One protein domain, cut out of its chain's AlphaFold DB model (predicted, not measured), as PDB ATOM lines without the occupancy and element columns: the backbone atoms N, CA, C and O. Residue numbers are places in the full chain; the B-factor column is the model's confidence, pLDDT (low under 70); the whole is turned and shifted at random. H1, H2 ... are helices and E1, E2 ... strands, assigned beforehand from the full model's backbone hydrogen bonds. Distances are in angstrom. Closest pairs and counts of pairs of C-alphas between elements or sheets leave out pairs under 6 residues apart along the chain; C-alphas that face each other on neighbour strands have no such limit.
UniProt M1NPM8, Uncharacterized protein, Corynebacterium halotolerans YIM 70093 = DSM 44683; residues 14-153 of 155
ATOM      1  N   LEU A  14     -24.713 -21.619 -54.243       87.25
ATOM      2  CA  LEU A  14     -23.416 -22.279 -54.286       87.25
ATOM      3  C   LEU A  14     -22.382 -21.605 -53.376       87.25
ATOM      4  O   LEU A  14     -21.733 -22.290 -52.595       87.25
ATOM      5  N   ARG A  15     -22.289 -20.270 -53.407       88.25
ATOM      6  CA  ARG A  15     -21.368 -19.514 -52.541       88.25
ATOM      7  C   ARG A  15     -21.733 -19.678 -51.067       88.25
ATOM      8  O   ARG A  15     -20.864 -19.909 -50.234       88.25
ATOM      9  N   ARG A  16     -23.033 -19.650 -50.742       91.38
ATOM     10  CA  ARG A  16     -23.513 -19.910 -49.375       91.38
ATOM     11  C   ARG A  16     -23.182 -21.315 -48.897       91.38
ATOM     12  O   ARG A  16     -22.847 -21.479 -47.727       91.38
ATOM     13  N   ARG A  17     -23.275 -22.315 -49.776       92.38
ATOM     14  CA  ARG A  17     -22.862 -23.682 -49.457       92.38
ATOM     15  C   ARG A  17     -21.372 -23.749 -49.141       92.38
ATOM     16  O   ARG A  17     -21.030 -24.293 -48.102       92.38
ATOM     17  N   ASP A  18     -20.524 -23.153 -49.973       91.25
ATOM     18  CA  ASP A  18     -19.072 -23.186 -49.761       91.25
ATOM     19  C   ASP A  18     -18.692 -22.506 -48.437       91.25
ATOM     20  O   ASP A  18     -17.937 -23.068 -47.649       91.25
ATOM     21  N   VAL A  19     -19.300 -21.350 -48.132       93.06
ATOM     22  CA  VAL A  19     -19.151 -20.679 -46.828       93.06
ATOM     23  C   VAL A  19     -19.593 -21.592 -45.678       93.06
ATOM     24  O   VAL A  19     -18.891 -21.701 -44.676       93.06
ATOM     25  N   ALA A  20     -20.735 -22.272 -45.806       94.88
ATOM     26  CA  ALA A  20     -21.255 -23.158 -44.766       94.88
ATOM     27  C   ALA A  20     -20.338 -24.364 -44.508       94.88
ATOM     28  O   ALA A  20     -20.012 -24.669 -43.355       94.88
ATOM     29  N   ASP A  21     -19.904 -25.030 -45.579       93.38
ATOM     30  CA  ASP A  21     -19.013 -26.187 -45.524       93.38
ATOM     31  C   ASP A  21     -17.679 -25.786 -44.882       93.38
ATOM     32  O   ASP A  21     -17.146 -26.493 -44.024       93.38
ATOM     33  N   HIS A  22     -17.173 -24.607 -45.239       93.44
ATOM     34  CA  HIS A  22     -15.924 -24.081 -44.719       93.44
ATOM     35  C   HIS A  22     -16.006 -23.688 -43.236       93.44
ATOM     36  O   HIS A  22     -15.195 -24.145 -42.430       93.44
ATOM     37  N   LEU A  23     -17.024 -22.924 -42.830       94.75
ATOM     38  CA  LEU A  23     -17.211 -22.544 -41.424       94.75
ATOM     39  C   LEU A  23     -17.469 -23.760 -40.525       94.75
ATOM     40  O   LEU A  23     -17.000 -23.793 -39.389       94.75
ATOM     41  N   THR A  24     -18.141 -24.795 -41.036       95.06
ATOM     42  CA  THR A  24     -18.319 -26.067 -40.312       95.06
ATOM     43  C   THR A  24     -16.983 -26.765 -40.037       95.06
ATOM     44  O   THR A  24     -16.825 -27.394 -38.990       95.06
ATOM     45  N   ARG A  25     -16.001 -26.647 -40.941       92.94
ATOM     46  CA  ARG A  25     -14.651 -27.207 -40.752       92.94
ATOM     47  C   ARG A  25     -13.817 -26.379 -39.780       92.94
ATOM     48  O   ARG A  25     -13.166 -26.955 -38.912       92.94
ATOM     49  N   LEU A  26     -13.868 -25.052 -39.907       93.94
ATOM     50  CA  LEU A  26     -13.110 -24.123 -39.064       93.94
ATOM     51  C   LEU A  26     -13.630 -24.042 -37.624       93.94
ATOM     52  O   LEU A  26     -12.893 -23.623 -36.735       93.94
ATOM     53  N   CYS A  27     -14.873 -24.455 -37.373       94.00
ATOM     54  CA  CYS A  27     -15.487 -24.380 -36.052       94.00
ATOM     55  C   CYS A  27     -15.640 -25.760 -35.386       94.00
ATOM     56  O   CYS A  27     -15.683 -26.821 -36.017       94.00
ATOM     57  N   ARG A  28     -15.688 -25.771 -34.055       92.06
ATOM     58  CA  ARG A  28     -15.937 -26.938 -33.203       92.06
ATOM     59  C   ARG A  28     -17.417 -26.991 -32.842       92.06
ATOM     60  O   ARG A  28     -18.047 -25.967 -32.614       92.06
ATOM     61  N   ASN A  29     -17.955 -28.200 -32.691       92.12
ATOM     62  CA  ASN A  29     -19.263 -28.441 -32.062       92.12
ATOM     63  C   ASN A  29     -20.474 -27.732 -32.705       92.12
ATOM     64  O   ASN A  29     -21.528 -27.623 -32.066       92.12
ATOM     65  N   LEU A  30     -20.353 -27.296 -33.961       94.12
ATOM     66  CA  LEU A  30     -21.442 -26.717 -34.736       94.12
ATOM     67  C   LEU A  30     -21.474 -27.266 -36.160       94.12
ATOM     68  O   LEU A  30     -20.491 -27.796 -36.668       94.12
ATOM     69  N   THR A  31     -22.633 -27.146 -36.793       95.62
ATOM     70  CA  THR A  31     -22.840 -27.406 -38.215       95.62
ATOM     71  C   THR A  31     -23.538 -26.198 -38.811       95.62
ATOM     72  O   THR A  31     -24.600 -25.798 -38.328       95.62
ATOM     73  N   VAL A  32     -22.958 -25.632 -39.864       96.62
ATOM     74  CA  VAL A  32     -23.577 -24.571 -40.657       96.62
ATOM     75  C   VAL A  32     -24.189 -25.205 -41.899       96.62
ATOM     76  O   VAL A  32     -23.554 -26.032 -42.551       96.62
ATOM     77  N   ARG A  33     -25.422 -24.837 -42.248       95.81
ATOM     78  CA  ARG A  33     -26.062 -25.280 -43.495       95.81
ATOM     79  C   ARG A  33     -26.628 -24.090 -44.259       95.81
ATOM     80  O   ARG A  33     -27.236 -23.220 -43.638       95.81
ATOM     81  N   PRO A  34     -26.473 -24.036 -45.592       94.00
ATOM     82  CA  PRO A  34     -27.099 -22.988 -46.383       94.00
ATOM     83  C   PRO A  34     -28.619 -23.197 -46.425       94.00
ATOM     84  O   PRO A  34     -29.110 -24.317 -46.557       94.00
ATOM     85  N   VAL A  35     -29.371 -22.101 -46.372       92.31
ATOM     86  CA  VAL A  35     -30.817 -22.051 -46.644       92.31
ATOM     87  C   VAL A  35     -31.104 -20.968 -47.676       92.31
ATOM     88  O   VAL A  35     -30.217 -20.185 -47.998       92.31
ATOM     89  N   ALA A  36     -32.329 -20.893 -48.208       85.19
ATOM     90  CA  ALA A  36     -32.687 -20.051 -49.359       85.19
ATOM     91  C   ALA A  36     -32.214 -18.584 -49.281       85.19
ATOM     92  O   ALA A  36     -31.862 -18.024 -50.322       85.19
ATOM     93  N   ARG A  37     -32.144 -17.989 -48.082       85.56
ATOM     94  CA  ARG A  37     -31.726 -16.593 -47.852       85.56
ATOM     95  C   ARG A  37     -30.688 -16.415 -46.732       85.56
ATOM     96  O   ARG A  37     -30.626 -15.351 -46.140       85.56
ATOM     97  N   GLY A  38     -29.908 -17.445 -46.413       91.31
ATOM     98  CA  GLY A  38     -28.935 -17.349 -45.324       91.31
ATOM     99  C   GLY A  38     -28.378 -18.701 -44.912       91.31
ATOM    100  O   GLY A  38     -28.185 -19.577 -45.760       91.31
ATOM    101  N   TRP A  39     -28.177 -18.874 -43.608       96.00
ATOM    102  CA  TRP A  39     -27.633 -20.088 -43.011       96.00
ATOM    103  C   TRP A  39     -28.368 -20.475 -41.737       96.00
ATOM    104  O   TRP A  39     -28.818 -19.621 -40.978       96.00
ATOM    105  N   THR A  40     -28.448 -21.774 -41.480       97.00
ATOM    106  CA  THR A  40     -28.781 -22.304 -40.158       97.00
ATOM    107  C   THR A  40     -27.500 -22.720 -39.448       97.00
ATOM    108  O   THR A  40     -26.607 -23.307 -40.058       97.00
ATOM    109  N   ILE A  41     -27.417 -22.421 -38.154       96.94
ATOM    110  CA  ILE A  41     -26.330 -22.839 -37.270       96.94
ATOM    111  C   ILE A  41     -26.917 -23.809 -36.255       96.94
ATOM    112  O   ILE A  41     -27.665 -23.401 -35.369       96.94
ATOM    113  N   ALA A  42     -26.591 -25.091 -36.378       95.62
ATOM    114  CA  ALA A  42     -26.993 -26.118 -35.426       95.62
ATOM    115  C   ALA A  42     -25.832 -26.429 -34.479       95.62
ATOM    116  O   ALA A  42     -24.737 -26.782 -34.919       95.62
ATOM    117  N   ARG A  43     -26.066 -26.312 -33.172       92.38
ATOM    118  CA  ARG A  43     -25.105 -26.698 -32.131       92.38
ATOM    119  C   ARG A  43     -25.302 -28.160 -31.748       92.38
ATOM    120  O   ARG A  43     -26.417 -28.676 -31.795       92.38
ATOM    121  N   ARG A  44     -24.243 -28.812 -31.253       84.81
ATOM    122  CA  ARG A  44     -24.326 -30.182 -30.702       84.81
ATOM    123  C   ARG A  44     -25.363 -30.323 -29.573       84.81
ATOM    124  O   ARG A  44     -25.874 -31.412 -29.350       84.81
ATOM    125  N   THR A  45     -25.696 -29.231 -28.886       85.69
ATOM    126  CA  THR A  45     -26.713 -29.183 -27.822       85.69
ATOM    127  C   THR A  45     -28.159 -29.188 -28.332       85.69
ATOM    128  O   THR A  45     -29.079 -29.163 -27.523       85.69
ATOM    129  N   GLY A  46     -28.381 -29.180 -29.651       84.56
ATOM    130  CA  GLY A  46     -29.714 -29.117 -30.259       84.56
ATOM    131  C   GLY A  46     -30.253 -27.698 -30.466       84.56
ATOM    132  O   GLY A  46     -31.275 -27.533 -31.124       84.56
ATOM    133  N   ALA A  47     -29.562 -26.665 -29.972       89.50
ATOM    134  CA  ALA A  47     -29.916 -25.278 -30.265       89.50
ATOM    135  C   ALA A  47     -29.660 -24.948 -31.746       89.50
ATOM    136  O   ALA A  47     -28.592 -25.267 -32.279       89.50
ATOM    137  N   VAL A  48     -30.621 -24.277 -32.386       92.62
ATOM    138  CA  VAL A  48     -30.537 -23.844 -33.787       92.62
ATOM    139  C   VAL A  48     -30.755 -22.336 -33.873       92.62
ATOM    140  O   VAL A  48     -31.707 -21.816 -33.296       92.62
ATOM    141  N   ALA A  49     -29.884 -21.650 -34.608       94.62
ATOM    142  CA  ALA A  49     -30.021 -20.240 -34.963       94.62
ATOM    143  C   ALA A  49     -30.093 -20.073 -36.488       94.62
ATOM    144  O   ALA A  49     -29.668 -20.958 -37.236       94.62
ATOM    145  N   VAL A  50     -30.624 -18.940 -36.947       95.00
ATOM    146  CA  VAL A  50     -30.674 -18.566 -38.366       95.00
ATOM    147  C   VAL A  50     -29.958 -17.236 -38.531       95.00
ATOM    148  O   VAL A  50     -30.318 -16.283 -37.854       95.00
ATOM    149  N   ALA A  51     -29.005 -17.183 -39.457       93.94
ATOM    150  CA  ALA A  51     -28.317 -15.959 -39.845       93.94
ATOM    151  C   ALA A  51     -28.683 -15.579 -41.281       93.94
ATOM    152  O   ALA A  51     -28.588 -16.406 -42.194       93.94
ATOM    153  N   LEU A  52     -29.105 -14.330 -41.484       90.75
ATOM    154  CA  LEU A  52     -29.528 -13.812 -42.797       90.75
ATOM    155  C   LEU A  52     -28.434 -13.006 -43.513       90.75
ATOM    156  O   LEU A  52     -28.536 -12.786 -44.715       90.75
ATOM    157  N   ALA A  53     -27.389 -12.608 -42.788       89.75
ATOM    158  CA  ALA A  53     -26.225 -11.899 -43.307       89.75
ATOM    159  C   ALA A  53     -24.937 -12.624 -42.893       89.75
ATOM    160  O   ALA A  53     -24.917 -13.337 -41.884       89.75
ATOM    161  N   LEU A  54     -23.851 -12.427 -43.650       89.56
ATOM    162  CA  LEU A  54     -22.559 -13.035 -43.309       89.56
ATOM    163  C   LEU A  54     -22.067 -12.553 -41.940       89.56
ATOM    164  O   LEU A  54     -21.564 -13.345 -41.155       89.56
ATOM    165  N   ASP A  55     -22.241 -11.267 -41.646       88.62
ATOM    166  CA  ASP A  55     -21.774 -10.666 -40.397       88.62
ATOM    167  C   ASP A  55     -22.392 -11.327 -39.151       88.62
ATOM    168  O   ASP A  55     -21.693 -11.669 -38.196       88.62
ATOM    169  N   ASP A  56     -23.698 -11.584 -39.224       91.06
ATOM    170  CA  ASP A  56     -24.488 -12.258 -38.194       91.06
ATOM    171  C   ASP A  56     -24.061 -13.728 -38.028       91.06
ATOM    172  O   ASP A  56     -23.814 -14.208 -36.920       91.06
ATOM    173  N   LEU A  57     -23.844 -14.427 -39.149       94.19
ATOM    174  CA  LEU A  57     -23.302 -15.786 -39.143       94.19
ATOM    175  C   LEU A  57     -21.942 -15.843 -38.437       94.19
ATOM    176  O   LEU A  57     -21.732 -16.698 -37.577       94.19
ATOM    177  N   LEU A  58     -21.033 -14.931 -38.783       93.81
ATOM    178  CA  LEU A  58     -19.695 -14.861 -38.200       93.81
ATOM    179  C   LEU A  58     -19.746 -14.560 -36.697       93.81
ATOM    180  O   LEU A  58     -18.997 -15.170 -35.935       93.81
ATOM    181  N   GLY A  59     -20.668 -13.699 -36.254       92.06
ATOM    182  CA  GLY A  59     -20.925 -13.461 -34.830       92.06
ATOM    183  C   GLY A  59     -21.356 -14.728 -34.082       92.06
ATOM    184  O   GLY A  59     -20.870 -14.998 -32.984       92.06
ATOM    185  N   HIS A  60     -22.205 -15.554 -34.696       93.75
ATOM    186  CA  HIS A  60     -22.655 -16.813 -34.101       93.75
ATOM    187  C   HIS A  60     -21.569 -17.889 -34.001       93.75
ATOM    188  O   HIS A  60     -21.611 -18.699 -33.068       93.75
ATOM    189  N   VAL A  61     -20.634 -17.940 -34.957       95.31
ATOM    190  CA  VAL A  61     -19.639 -19.022 -35.041       95.31
ATOM    191  C   VAL A  61     -18.274 -18.664 -34.440       95.31
ATOM    192  O   VAL A  61     -17.529 -19.579 -34.108       95.31
ATOM    193  N   ALA A  62     -17.956 -17.379 -34.233       94.19
ATOM    194  CA  ALA A  62     -16.652 -16.930 -33.724       94.19
ATOM    195  C   ALA A  62     -16.238 -17.601 -32.405       94.19
ATOM    196  O   ALA A  62     -15.132 -18.120 -32.304       94.19
ATOM    197  N   GLY A  63     -17.148 -17.704 -31.428       93.44
ATOM    198  CA  GLY A  63     -16.876 -18.366 -30.139       93.44
ATOM    199  C   GLY A  63     -16.685 -19.889 -30.218       93.44
ATOM    200  O   GLY A  63     -16.548 -20.554 -29.195       93.44
ATOM    201  N   HIS A  64     -16.725 -20.456 -31.421       94.44
ATOM    202  CA  HIS A  64     -16.551 -21.874 -31.686       94.44
ATOM    203  C   HIS A  64     -15.356 -22.151 -32.608       94.44
ATOM    204  O   HIS A  64     -15.238 -23.278 -33.085       94.44
ATOM    205  N   SER A  65     -14.488 -21.177 -32.890       95.19
ATOM    206  CA  SER A  65     -13.328 -21.364 -33.770       95.19
ATOM    207  C   SER A  65     -12.380 -22.474 -33.287       95.19
ATOM    208  O   SER A  65     -12.348 -22.872 -32.118       95.19
ATOM    209  N   ARG A  66     -11.617 -23.040 -34.226       95.19
ATOM    210  CA  ARG A  66     -10.550 -24.014 -33.942       95.19
ATOM    211  C   ARG A  66      -9.167 -23.398 -33.788       95.19
ATOM    212  O   ARG A  66      -8.318 -24.102 -33.248       95.19
ATOM    213  N   PHE A  67      -9.020 -22.157 -34.226       94.81
ATOM    214  CA  PHE A  67      -7.807 -21.351 -34.248       94.81
ATOM    215  C   PHE A  67      -7.959 -20.146 -33.310       94.81
ATOM    216  O   PHE A  67      -9.090 -19.763 -32.978       94.81
ATOM    217  N   ASN A  68      -6.832 -19.554 -32.922       94.19
ATOM    218  CA  ASN A  68      -6.745 -18.406 -32.017       94.19
ATOM    219  C   ASN A  68      -5.984 -17.218 -32.617       94.19
ATOM    220  O   ASN A  68      -6.073 -16.121 -32.072       94.19
ATOM    221  N   ASP A  69      -5.265 -17.415 -33.723       94.38
ATOM    222  CA  ASP A  69      -4.528 -16.365 -34.423       94.38
ATOM    223  C   ASP A  69      -4.572 -16.543 -35.954       94.38
ATOM    224  O   ASP A  69      -5.240 -17.433 -36.491       94.38
ATOM    225  N   TRP A  70      -3.966 -15.594 -36.671       93.75
ATOM    226  CA  TRP A  70      -3.980 -15.552 -38.135       93.75
ATOM    227  C   TRP A  70      -3.114 -16.631 -38.779       93.75
ATOM    228  O   TRP A  70      -3.472 -17.106 -39.855       93.75
ATOM    229  N   ASP A  71      -2.022 -17.026 -38.127       93.19
ATOM    230  CA  ASP A  71      -1.094 -18.020 -38.655       93.19
ATOM    231  C   ASP A  71      -1.733 -19.415 -38.582       93.19
ATOM    232  O   ASP A  71      -1.808 -20.110 -39.595       93.19
ATOM    233  N   GLU A  72      -2.349 -19.764 -37.443       94.75
ATOM    234  CA  GLU A  72      -3.147 -20.988 -37.292       94.75
ATOM    235  C   GLU A  72      -4.310 -21.041 -38.297       94.75
ATOM    236  O   GLU A  72      -4.629 -22.098 -38.850       94.75
ATOM    237  N   LEU A  73      -4.967 -19.901 -38.554       94.81
ATOM    238  CA  LEU A  73      -6.021 -19.827 -39.562       94.81
ATOM    239  C   LEU A  73      -5.466 -20.120 -40.962       94.81
ATOM    240  O   LEU A  73      -6.052 -20.932 -41.673       94.81
ATOM    241  N   GLU A  74      -4.363 -19.495 -41.374       92.75
ATOM    242  CA  GLU A  74      -3.762 -19.742 -42.692       92.75
ATOM    243  C   GLU A  74      -3.315 -21.195 -42.872       92.75
ATOM    244  O   GLU A  74      -3.624 -21.792 -43.907       92.75
ATOM    245  N   GLU A  75      -2.693 -21.796 -41.857       92.75
ATOM    246  CA  GLU A  75      -2.335 -23.220 -41.860       92.75
ATOM    247  C   GLU A  75      -3.567 -24.111 -42.053       92.75
ATOM    248  O   GLU A  75      -3.591 -24.988 -42.919       92.75
ATOM    249  N   MET A  76      -4.647 -23.850 -41.309       92.88
ATOM    250  CA  MET A  76      -5.897 -24.592 -41.470       92.88
ATOM    251  C   MET A  76      -6.500 -24.439 -42.871       92.88
ATOM    252  O   MET A  76      -7.099 -25.385 -43.383       92.88
ATOM    253  N   LEU A  77      -6.389 -23.255 -43.479       91.00
ATOM    254  CA  LEU A  77      -6.909 -22.967 -44.818       91.00
ATOM    255  C   LEU A  77      -6.080 -23.619 -45.926       91.00
ATOM    256  O   LEU A  77      -6.650 -23.997 -46.954       91.00
ATOM    257  N   ALA A  78      -4.768 -23.762 -45.727       88.88
ATOM    258  CA  ALA A  78      -3.870 -24.433 -46.664       88.88
ATOM    259  C   ALA A  78      -4.291 -25.894 -46.909       88.88
ATOM    260  O   ALA A  78      -4.269 -26.363 -48.044       88.88
ATOM    261  N   GLU A  79      -4.790 -26.568 -45.870       87.81
ATOM    262  CA  GLU A  79      -5.257 -27.961 -45.920       87.81
ATOM    263  C   GLU A  79      -6.664 -28.135 -46.530       87.81
ATOM    264  O   GLU A  79      -7.142 -29.254 -46.742       87.81
ATOM    265  N   VAL A  80      -7.385 -27.043 -46.802       85.06
ATOM    266  CA  VAL A  80      -8.736 -27.115 -47.373       85.06
ATOM    267  C   VAL A  80      -8.659 -27.289 -48.887       85.06
ATOM    268  O   VAL A  80      -8.177 -26.409 -49.596       85.06
ATOM    269  N   GLU A  81      -9.221 -28.386 -49.408       82.12
ATOM    270  CA  GLU A  81      -9.386 -28.563 -50.856       82.12
ATOM    271  C   GLU A  81     -10.283 -27.451 -51.423       82.12
ATOM    272  O   GLU A  81     -11.390 -27.199 -50.932       82.12
ATOM    273  N   SER A  82      -9.809 -26.790 -52.479       75.81
ATOM    274  CA  SER A  82     -10.591 -25.763 -53.163       75.81
ATOM    275  C   SER A  82     -11.819 -26.385 -53.844       75.81
ATOM    276  O   SER A  82     -11.686 -27.406 -54.532       75.81
ATOM    277  N   PRO A  83     -13.023 -25.795 -53.712       75.69
ATOM    278  CA  PRO A  83     -14.190 -26.234 -54.463       75.69
ATOM    279  C   PRO A  83     -13.902 -26.214 -55.971       75.69
ATOM    280  O   PRO A  83     -13.686 -25.157 -56.563       75.69
ATOM    281  N   ARG A  84     -13.922 -27.384 -56.621       62.97
ATOM    282  CA  ARG A  84     -13.649 -27.509 -58.063       62.97
ATOM    283  C   ARG A  84     -14.716 -26.764 -58.872       62.97
ATOM    284  O   ARG A  84     -15.836 -27.259 -59.004       62.97
ATOM    285  N   ARG A  85     -14.398 -25.582 -59.414       62.12
ATOM    286  CA  ARG A  85     -15.292 -24.828 -60.313       62.12
ATOM    287  C   ARG A  85     -14.546 -24.172 -61.466       62.12
ATOM    288  O   ARG A  85     -13.449 -23.655 -61.294       62.12
ATOM    289  N   ALA A  86     -15.199 -24.148 -62.628       43.59
ATOM    290  CA  ALA A  86     -14.831 -23.273 -63.732       43.59
ATOM    291  C   ALA A  86     -15.087 -21.817 -63.308       43.59
ATOM    292  O   ALA A  86     -16.161 -21.502 -62.789       43.59
ATOM    293  N   GLY A  87     -14.070 -20.966 -63.465       47.31
ATOM    294  CA  GLY A  87     -14.023 -19.605 -62.937       47.31
ATOM    295  C   GLY A  87     -15.293 -18.810 -63.220       47.31
ATOM    296  O   GLY A  87     -15.583 -18.455 -64.357       47.31
ATOM    297  N   THR A  88     -16.051 -18.516 -62.166       45.00
ATOM    298  CA  THR A  88     -17.061 -17.462 -62.210       45.00
ATOM    299  C   THR A  88     -16.412 -16.215 -61.622       45.00
ATOM    300  O   THR A  88     -15.929 -16.296 -60.490       45.00
ATOM    301  N   PRO A  89     -16.374 -15.079 -62.335       48.50
ATOM    302  CA  PRO A  89     -15.868 -13.839 -61.769       48.50
ATOM    303  C   PRO A  89     -16.649 -13.487 -60.500       48.50
ATOM    304  O   PRO A  89     -17.884 -13.456 -60.488       48.50
ATOM    305  N   GLU A  90     -15.937 -13.223 -59.411       55.44
ATOM    306  CA  GLU A  90     -16.518 -12.667 -58.193       55.44
ATOM    307  C   GLU A  90     -16.718 -11.157 -58.369       55.44
ATOM    308  O   GLU A  90     -16.060 -10.352 -57.721       55.44
ATOM    309  N   ALA A  91     -17.607 -10.770 -59.286       48.47
ATOM    310  CA  ALA A  91     -18.059  -9.391 -59.405       48.47
ATOM    311  C   ALA A  91     -19.147  -9.149 -58.351       48.47
ATOM    312  O   ALA A  91     -20.264  -9.652 -58.474       48.47
ATOM    313  N   GLY A  92     -18.799  -8.443 -57.282       54.28
ATOM    314  CA  GLY A  92     -19.748  -7.912 -56.309       54.28
ATOM    315  C   GLY A  92     -19.354  -6.482 -55.975       54.28
ATOM    316  O   GLY A  92     -18.167  -6.197 -55.834       54.28
ATOM    317  N   ASP A  93     -20.336  -5.591 -55.873       51.59
ATOM    318  CA  ASP A  93     -20.104  -4.209 -55.460       51.59
ATOM    319  C   ASP A  93     -19.793  -4.173 -53.956       51.59
ATOM    320  O   ASP A  93     -20.635  -4.504 -53.118       51.59
ATOM    321  N   TRP A  94     -18.555  -3.810 -53.617       53.09
ATOM    322  CA  TRP A  94     -18.067  -3.715 -52.240       53.09
ATOM    323  C   TRP A  94     -18.329  -2.316 -51.659       53.09
ATOM    324  O   TRP A  94     -18.001  -1.321 -52.317       53.09
ATOM    325  N   PRO A  95     -18.840  -2.186 -50.421       42.16
ATOM    326  CA  PRO A  95     -19.010  -0.878 -49.792       42.16
ATOM    327  C   PRO A  95     -17.659  -0.171 -49.569       42.16
ATOM    328  O   PRO A  95     -16.645  -0.808 -49.281       42.16
ATOM    329  N   ALA A  96     -17.638   1.157 -49.723       43.09
ATOM    330  CA  ALA A  96     -16.444   1.991 -49.558       43.09
ATOM    331  C   ALA A  96     -16.178   2.385 -48.090       43.09
ATOM    332  O   ALA A  96     -17.111   2.516 -47.302       43.09
ATOM    333  N   GLY A  97     -14.907   2.597 -47.733       45.16
ATOM    334  CA  GLY A  97     -14.453   2.993 -46.396       45.16
ATOM    335  C   GLY A  97     -12.954   3.340 -46.397       45.16
ATOM    336  O   GLY A  97     -12.252   2.880 -47.294       45.16
ATOM    337  N   PRO A  98     -12.473   4.157 -45.443       41.97
ATOM    338  CA  PRO A  98     -11.130   4.738 -45.505       41.97
ATOM    339  C   PRO A  98     -10.001   3.745 -45.150       41.97
ATOM    340  O   PRO A  98     -10.014   3.152 -44.065       41.97
ATOM    341  N   ALA A  99      -8.955   3.651 -45.991       52.88
ATOM    342  CA  ALA A  99      -7.651   3.089 -45.581       52.88
ATOM    343  C   ALA A  99      -6.722   4.183 -45.061       52.88
ATOM    344  O   ALA A  99      -6.290   5.044 -45.818       52.88
ATOM    345  N   ALA A 100      -6.267   4.060 -43.818       52.44
ATOM    346  CA  ALA A 100      -5.033   4.713 -43.390       52.44
ATOM    347  C   ALA A 100      -4.314   3.867 -42.330       52.44
ATOM    348  O   ALA A 100      -4.953   3.353 -41.414       52.44
ATOM    349  N   GLY A 101      -2.989   3.735 -42.442       61.12
ATOM    350  CA  GLY A 101      -2.124   3.156 -41.403       61.12
ATOM    351  C   GLY A 101      -1.488   1.803 -41.741       61.12
ATOM    352  O   GLY A 101      -1.952   1.075 -42.618       61.12
ATOM    353  N   ALA A 102      -0.411   1.478 -41.017       68.81
ATOM    354  CA  ALA A 102       0.268   0.188 -41.098       68.81
ATOM    355  C   ALA A 102      -0.679  -0.938 -40.652       68.81
ATOM    356  O   ALA A 102      -1.311  -0.844 -39.599       68.81
ATOM    357  N   ALA A 103      -0.800  -1.978 -41.472       82.69
ATOM    358  CA  ALA A 103      -1.636  -3.139 -41.207       82.69
ATOM    359  C   ALA A 103      -0.933  -4.393 -41.726       82.69
ATOM    360  O   ALA A 103      -0.363  -4.362 -42.822       82.69
ATOM    361  N   ARG A 104      -0.974  -5.477 -40.951       89.00
ATOM    362  CA  ARG A 104      -0.352  -6.753 -41.321       89.00
ATOM    363  C   ARG A 104      -1.154  -7.416 -42.448       89.00
ATOM    364  O   ARG A 104      -2.372  -7.556 -42.309       89.00
ATOM    365  N   PRO A 105      -0.536  -7.813 -43.570       88.19
ATOM    366  CA  PRO A 105      -1.231  -8.609 -44.570       88.19
ATOM    367  C   PRO A 105      -1.496 -10.029 -44.044       88.19
ATOM    368  O   PRO A 105      -0.658 -10.602 -43.351       88.19
ATOM    369  N   VAL A 106      -2.675 -10.572 -44.350       91.44
ATOM    370  CA  VAL A 106      -3.113 -11.927 -43.977       91.44
ATOM    371  C   VAL A 106      -3.813 -12.601 -45.158       91.44
ATOM    372  O   VAL A 106      -4.328 -11.937 -46.062       91.44
ATOM    373  N   LEU A 107      -3.879 -13.930 -45.128       87.44
ATOM    374  CA  LEU A 107      -4.412 -14.808 -46.174       87.44
ATOM    375  C   LEU A 107      -3.667 -14.692 -47.516       87.44
ATOM    376  O   LEU A 107      -4.252 -14.961 -48.577       87.44
ATOM    377  N   GLU A 108      -2.402 -14.271 -47.485       83.06
ATOM    378  CA  GLU A 108      -1.559 -14.144 -48.680       83.06
ATOM    379  C   GLU A 108      -1.126 -15.515 -49.203       83.06
ATOM    380  O   GLU A 108      -1.104 -15.725 -50.415       83.06
ATOM    381  N   SER A 109      -0.868 -16.470 -48.303       79.75
ATOM    382  CA  SER A 109      -0.496 -17.841 -48.675       79.75
ATOM    383  C   SER A 109      -1.674 -18.639 -49.263       79.75
ATOM    384  O   SER A 109      -1.493 -19.555 -50.066       79.75
ATOM    385  N   VAL A 110      -2.906 -18.254 -48.918       84.69
ATOM    386  CA  VAL A 110      -4.142 -18.948 -49.302       84.69
ATOM    387  C   VAL A 110      -4.617 -18.462 -50.675       84.69
ATOM    388  O   VAL A 110      -5.511 -17.620 -50.791       84.69
ATOM    389  N   VAL A 111      -4.005 -18.965 -51.747       81.12
ATOM    390  CA  VAL A 111      -4.295 -18.537 -53.134       81.12
ATOM    391  C   VAL A 111      -5.294 -19.432 -53.869       81.12
ATOM    392  O   VAL A 111      -5.884 -19.019 -54.864       81.12
ATOM    393  N   HIS A 112      -5.495 -20.660 -53.390       82.38
ATOM    394  CA  HIS A 112      -6.311 -21.678 -54.054       82.38
ATOM    395  C   HIS A 112      -7.804 -21.552 -53.756       82.38
ATOM    396  O   HIS A 112      -8.621 -22.046 -54.536       82.38
ATOM    397  N   LEU A 113      -8.177 -20.931 -52.634       84.88
ATOM    398  CA  LEU A 113      -9.574 -20.809 -52.227       84.88
ATOM    399  C   LEU A 113     -10.300 -19.686 -52.988       84.88
ATOM    400  O   LEU A 113      -9.721 -18.624 -53.223       84.88
ATOM    401  N   PRO A 114     -11.596 -19.869 -53.307       84.75
ATOM    402  CA  PRO A 114     -12.430 -18.805 -53.854       84.75
ATOM    403  C   PRO A 114     -12.494 -17.594 -52.917       84.75
ATOM    404  O   PRO A 114     -12.504 -17.747 -51.690       84.75
ATOM    405  N   GLY A 115     -12.607 -16.387 -53.469       82.38
ATOM    406  CA  GLY A 115     -12.578 -15.165 -52.670       82.38
ATOM    407  C   GLY A 115     -13.747 -15.048 -51.691       82.38
ATOM    408  O   GLY A 115     -13.522 -14.582 -50.583       82.38
ATOM    409  N   HIS A 116     -14.940 -15.578 -51.980       85.81
ATOM    410  CA  HIS A 116     -16.041 -15.640 -50.999       85.81
ATOM    411  C   HIS A 116     -15.743 -16.549 -49.789       85.81
ATOM    412  O   HIS A 116     -16.227 -16.283 -48.687       85.81
ATOM    413  N   VAL A 117     -14.932 -17.599 -49.966       89.62
ATOM    414  CA  VAL A 117     -14.463 -18.453 -48.862       89.62
ATOM    415  C   VAL A 117     -13.386 -17.725 -48.069       89.62
ATOM    416  O   VAL A 117     -13.499 -17.621 -46.847       89.62
ATOM    417  N   LYS A 118     -12.393 -17.144 -48.758       88.38
ATOM    418  CA  LYS A 118     -11.374 -16.306 -48.111       88.38
ATOM    419  C   LYS A 118     -12.018 -15.148 -47.342       88.38
ATOM    420  O   LYS A 118     -11.545 -14.791 -46.271       88.38
ATOM    421  N   LEU A 119     -13.109 -14.585 -47.856       88.81
ATOM    422  CA  LEU A 119     -13.841 -13.491 -47.231       88.81
ATOM    423  C   LEU A 119     -14.481 -13.904 -45.908       88.81
ATOM    424  O   LEU A 119     -14.368 -13.193 -44.909       88.81
ATOM    425  N   ALA A 120     -15.143 -15.064 -45.894       92.25
ATOM    426  CA  ALA A 120     -15.701 -15.625 -44.672       92.25
ATOM    427  C   ALA A 120     -14.595 -15.946 -43.654       92.25
ATOM    428  O   ALA A 120     -14.758 -15.645 -42.473       92.25
ATOM    429  N   ALA A 121     -13.462 -16.490 -44.109       93.69
ATOM    430  CA  ALA A 121     -12.311 -16.763 -43.254       93.69
ATOM    431  C   ALA A 121     -11.711 -15.475 -42.666       93.69
ATOM    432  O   ALA A 121     -11.510 -15.399 -41.459       93.69
ATOM    433  N   PHE A 122     -11.520 -14.432 -43.479       92.69
ATOM    434  CA  PHE A 122     -11.054 -13.120 -43.024       92.69
ATOM    435  C   PHE A 122     -11.994 -12.513 -41.988       92.69
ATOM    436  O   PHE A 122     -11.557 -12.055 -40.936       92.69
ATOM    437  N   GLY A 123     -13.303 -12.552 -42.244       92.31
ATOM    438  CA  GLY A 123     -14.270 -12.016 -41.297       92.31
ATOM    439  C   GLY A 123     -14.369 -12.819 -39.997       92.31
ATOM    440  O   GLY A 123     -14.661 -12.238 -38.949       92.31
ATOM    441  N   LEU A 124     -14.119 -14.130 -40.038       94.44
ATOM    442  CA  LEU A 124     -14.016 -14.952 -38.835       94.44
ATOM    443  C   LEU A 124     -12.729 -14.635 -38.067       94.44
ATOM    444  O   LEU A 124     -12.794 -14.374 -36.869       94.44
ATOM    445  N   GLY A 125     -11.590 -14.586 -38.762       94.31
ATOM    446  CA  GLY A 125     -10.291 -14.234 -38.195       94.31
ATOM    447  C   GLY A 125     -10.308 -12.872 -37.509       94.31
ATOM    448  O   GLY A 125      -9.885 -12.758 -36.366       94.31
ATOM    449  N   ALA A 126     -10.943 -11.870 -38.124       92.38
ATOM    450  CA  ALA A 126     -11.110 -10.538 -37.544       92.38
ATOM    451  C   ALA A 126     -11.768 -10.545 -36.154       92.38
ATOM    452  O   ALA A 126     -11.494  -9.666 -35.341       92.38
ATOM    453  N   ARG A 127     -12.645 -11.519 -35.881       91.56
ATOM    454  CA  ARG A 127     -13.359 -11.664 -34.602       91.56
ATOM    455  C   ARG A 127     -12.607 -12.513 -33.578       91.56
ATOM    456  O   ARG A 127     -12.938 -12.444 -32.399       91.56
ATOM    457  N   VAL A 128     -11.661 -13.337 -34.026       93.94
ATOM    458  CA  VAL A 128     -11.018 -14.387 -33.219       93.94
ATOM    459  C   VAL A 128      -9.560 -14.042 -32.910       93.94
ATOM    460  O   VAL A 128      -9.155 -14.114 -31.756       93.94
ATOM    461  N   CYS A 129      -8.795 -13.614 -33.915       90.44
ATOM    462  CA  CYS A 129      -7.330 -13.563 -33.906       90.44
ATOM    463  C   CYS A 129      -6.724 -12.341 -33.189       90.44
ATOM    464  O   CYS A 129      -5.524 -12.095 -33.284       90.44
ATOM    465  N   GLY A 130      -7.544 -11.556 -32.488       81.62
ATOM    466  CA  GLY A 130      -7.111 -10.403 -31.699       81.62
ATOM    467  C   GLY A 130      -7.369  -9.030 -32.343       81.62
ATOM    468  O   GLY A 130      -7.988  -8.924 -33.401       81.62
ATOM    469  N   PRO A 131      -6.941  -7.940 -31.674       80.44
ATOM    470  CA  PRO A 131      -7.277  -6.566 -32.055       80.44
ATOM    471  C   PRO A 131      -6.378  -5.980 -33.155       80.44
ATOM    472  O   PRO A 131      -6.578  -4.826 -33.541       80.44
ATOM    473  N   GLU A 132      -5.379  -6.737 -33.624       84.69
ATOM    474  CA  GLU A 132      -4.409  -6.280 -34.617       84.69
ATOM    475  C   GLU A 132      -5.110  -5.758 -35.877       84.69
ATOM    476  O   GLU A 132      -6.094  -6.325 -36.359       84.69
ATOM    477  N   ARG A 133      -4.594  -4.650 -36.419       88.50
ATOM    478  CA  ARG A 133      -5.057  -4.117 -37.697       88.50
ATOM    479  C   ARG A 133      -4.466  -4.966 -38.820       88.50
ATOM    480  O   ARG A 133      -3.262  -4.909 -39.064       88.50
ATOM    481  N   VAL A 134      -5.311  -5.704 -39.531       89.88
ATOM    482  CA  VAL A 134      -4.890  -6.594 -40.624       89.88
ATOM    483  C   VAL A 134      -5.516  -6.212 -41.954       89.88
ATOM    484  O   VAL A 134      -6.544  -5.534 -41.991       89.88
ATOM    485  N   THR A 135      -4.919  -6.663 -43.057       90.44
ATOM    486  CA  THR A 135      -5.458  -6.463 -44.404       90.44
ATOM    487  C   THR A 135      -5.430  -7.715 -45.256       90.44
ATOM    488  O   THR A 135      -4.486  -8.488 -45.176       90.44
ATOM    489  N   ALA A 136      -6.423  -7.868 -46.127       86.69
ATOM    490  CA  ALA A 136      -6.458  -8.918 -47.140       86.69
ATOM    491  C   ALA A 136      -7.044  -8.380 -48.451       86.69
ATOM    492  O   ALA A 136      -7.865  -7.460 -48.441       86.69
ATOM    493  N   THR A 137      -6.621  -8.955 -49.576       79.06
ATOM    494  CA  THR A 137      -7.059  -8.538 -50.916       79.06
ATOM    495  C   THR A 137      -7.987  -9.583 -51.534       79.06
ATOM    496  O   THR A 137      -7.648 -10.765 -51.607       79.06
ATOM    497  N   PHE A 138      -9.142  -9.135 -52.029       76.38
ATOM    498  CA  PHE A 138     -10.173  -9.954 -52.668       76.38
ATOM    499  C   PHE A 138     -10.558  -9.316 -54.000       76.38
ATOM    500  O   PHE A 138     -11.053  -8.193 -54.025       76.38
ATOM    501  N   SER A 139     -10.318 -10.006 -55.116       68.62
ATOM    502  CA  SER A 139     -10.661  -9.505 -56.460       68.62
ATOM    503  C   SER A 139     -10.140  -8.084 -56.746       68.62
ATOM    504  O   SER A 139     -10.831  -7.275 -57.353       68.62
ATOM    505  N   GLY A 140      -8.932  -7.761 -56.269       67.31
ATOM    506  CA  GLY A 140      -8.318  -6.433 -56.418       67.31
ATOM    507  C   GLY A 140      -8.768  -5.382 -55.394       67.31
ATOM    508  O   GLY A 140      -8.217  -4.287 -55.371       67.31
ATOM    509  N   HIS A 141      -9.715  -5.706 -54.511       71.69
ATOM    510  CA  HIS A 141     -10.153  -4.834 -53.424       71.69
ATOM    511  C   HIS A 141      -9.439  -5.184 -52.121       71.69
ATOM    512  O   HIS A 141      -9.430  -6.343 -51.706       71.69
ATOM    513  N   ARG A 142      -8.871  -4.179 -51.449       78.12
ATOM    514  CA  ARG A 142      -8.247  -4.343 -50.135       78.12
ATOM    515  C   ARG A 142      -9.291  -4.153 -49.036       78.12
ATOM    516  O   ARG A 142      -9.983  -3.136 -48.997       78.12
ATOM    517  N   LEU A 143      -9.390  -5.113 -48.125       82.94
ATOM    518  CA  LEU A 143     -10.137  -4.984 -46.877       82.94
ATOM    519  C   LEU A 143      -9.171  -4.822 -45.716       82.94
ATOM    520  O   LEU A 143      -8.062  -5.355 -45.733       82.94
ATOM    521  N   VAL A 144      -9.624  -4.096 -44.706       86.06
ATOM    522  CA  VAL A 144      -8.960  -3.876 -43.431       86.06
ATOM    523  C   VAL A 144      -9.866  -4.438 -42.341       86.06
ATOM    524  O   VAL A 144     -11.067  -4.187 -42.352       86.06
ATOM    525  N   ALA A 145      -9.318  -5.161 -41.375       86.94
ATOM    526  CA  ALA A 145     -10.034  -5.499 -40.154       86.94
ATOM    527  C   ALA A 145      -9.301  -4.936 -38.942       86.94
ATOM    528  O   ALA A 145      -8.072  -4.953 -38.892       86.94
ATOM    529  N   GLN A 146     -10.056  -4.409 -37.980       84.06
ATOM    530  CA  GLN A 146      -9.530  -3.920 -36.711       84.06
ATOM    531  C   GLN A 146     -10.604  -4.049 -35.625       84.06
ATOM    532  O   GLN A 146     -11.745  -3.644 -35.839       84.06
ATOM    533  N   HIS A 147     -10.253  -4.600 -34.458       80.00
ATOM    534  CA  HIS A 147     -11.187  -4.818 -33.337       80.00
ATOM    535  C   HIS A 147     -12.490  -5.552 -33.732       80.00
ATOM    536  O   HIS A 147     -13.577  -5.169 -33.301       80.00
ATOM    537  N   GLY A 148     -12.417  -6.571 -34.596       75.06
ATOM    538  CA  GLY A 148     -13.606  -7.296 -35.072       75.06
ATOM    539  C   GLY A 148     -14.472  -6.549 -36.088       75.06
ATOM    540  O   GLY A 148     -15.448  -7.118 -36.577       75.06
ATOM    541  N   VAL A 149     -14.118  -5.311 -36.441       77.94
ATOM    542  CA  VAL A 149     -14.814  -4.501 -37.445       77.94
ATOM    543  C   VAL A 149     -14.078  -4.596 -38.774       77.94
ATOM    544  O   VAL A 149     -12.862  -4.420 -38.832       77.94
ATOM    545  N   ILE A 150     -14.824  -4.853 -39.848       80.19
ATOM    546  CA  ILE A 150     -14.297  -4.930 -41.213       80.19
ATOM    547  C   ILE A 150     -14.612  -3.620 -41.929       80.19
ATOM    548  O   ILE A 150     -15.759  -3.181 -41.983       80.19
ATOM    549  N   LEU A 151     -13.573  -3.001 -42.473       71.94
ATOM    550  CA  LEU A 151     -13.582  -1.743 -43.207       71.94
ATOM    551  C   LEU A 151     -12.950  -1.989 -44.584       71.94
ATOM    552  O   LEU A 151     -12.090  -2.855 -44.735       71.94
ATOM    553  N   ARG A 152     -13.331  -1.234 -45.614       66.50
ATOM    554  CA  ARG A 152     -12.549  -1.222 -46.858       66.50
ATOM    555  C   ARG A 152     -11.257  -0.441 -46.626       66.50
ATOM    556  O   ARG A 152     -11.243   0.507 -45.845       66.50
ATOM    557  N   GLY A 153     -10.191  -0.849 -47.304       55.16
ATOM    558  CA  GLY A 153      -9.034  -0.003 -47.500       55.16
ATOM    559  C   GLY A 153      -9.014   0.601 -48.903       55.16
ATOM    560  O   GLY A 153      -9.212  -0.119 -49.881       55.16
TER     561      GLY A 153
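This is residues 14 to 153 of the 155 residues of an uncharacterized protein of Corynebacterium halotolerans YIM 70093 = DSM 44683 (UniProt M1NPM8). Two small three-stranded sheets stand at opposite ends of the longest axis, with helices between them: H1 and H2 cover one face of the sheet E1 E2 E3, and H4, in the middle, packs on H1 and H2 and covers one face of the sheet E4 E5 E6. H3 lies beside H4, and a long stretch without named elements, residues 79 to 114, loops round the second sheet, where residues 104 to 105 pair with E4 in parallel. The printed part has 140 residues, with H1 E1 E2 E3 H2 H3 H4 E4 E5 E6 along the chain; the class is mixed, helices and strands, and both sheets are antiparallel, in the orders E1 E2 E3 and E4 E5 E6. It is compact, with a radius of gyration of the C-alphas of 14.5 A, and rounded, spanning 44 by 35 by 28 A.

H1, residues 14 to 26, lies over E1, residues 30 to 35, at a height over the sheet of 5.8 A; the closest C-alphas are those of Ala 20 and Val 32, 4.9 A apart. E1 and E2, residues 38 to 43, form a hairpin, with N 33 and O 40 2.9 A apart. E2 and E3, residues 48 to 51, form the next hairpin, with N 41 and O 49 2.8 A apart; E1 E2 E3 is a meander, each strand the antiparallel neighbour of the one before. H2, residues 54 to 62, is on the same face as H1, over E2 and E3, at a height of 8.9 A. H3, residues 70 to 78, and the hub H4, residues 115 to 128, form a helical hairpin and only just touch, with 3 pairs of C-alphas within 8 A, the closest being Trp 70 and Gly 125 at 6.4 A. H4 touches H1, closest at the C-alphas of Val 19 and Val 117, 5.6 A, and H2, closest at those of Leu 58 and Leu 124, 5.7 A. H4 is also on the sheet of E4, residues 134 to 138, E5, residues 141 to 146, and E6, residues 149 to 153, at a height of 8.5 A. These strands form a second meander, with N 136 and O 143 3.0 A apart and N 144 and O 151 2.8 A apart. Every O i to N i+4 pair is within hydrogen-bond range in H1, H2 and H3; in H4, 9 of 10 are.

H1 begins at C-alpha 14, (-23.416, -22.279, -54.286), and is 18.5 A long. H4 begins at C-alpha 115, (-12.578, -15.165, -52.670), and is 19.5 A long. E5 is 16.7 A long, and E6 ends at C-alpha 153, (-9.034, -0.003, -47.500).

The C-alphas of Gly 46 and Gly 101, the two farthest apart, are 43.9 A apart. The printed part has no cut, and the link from H3 to H4 is long, with 36 residues. The mean pLDDT of the printed part is 83.4; residues 84 to 102, 139 to 140 and 152 to 153 are under 70.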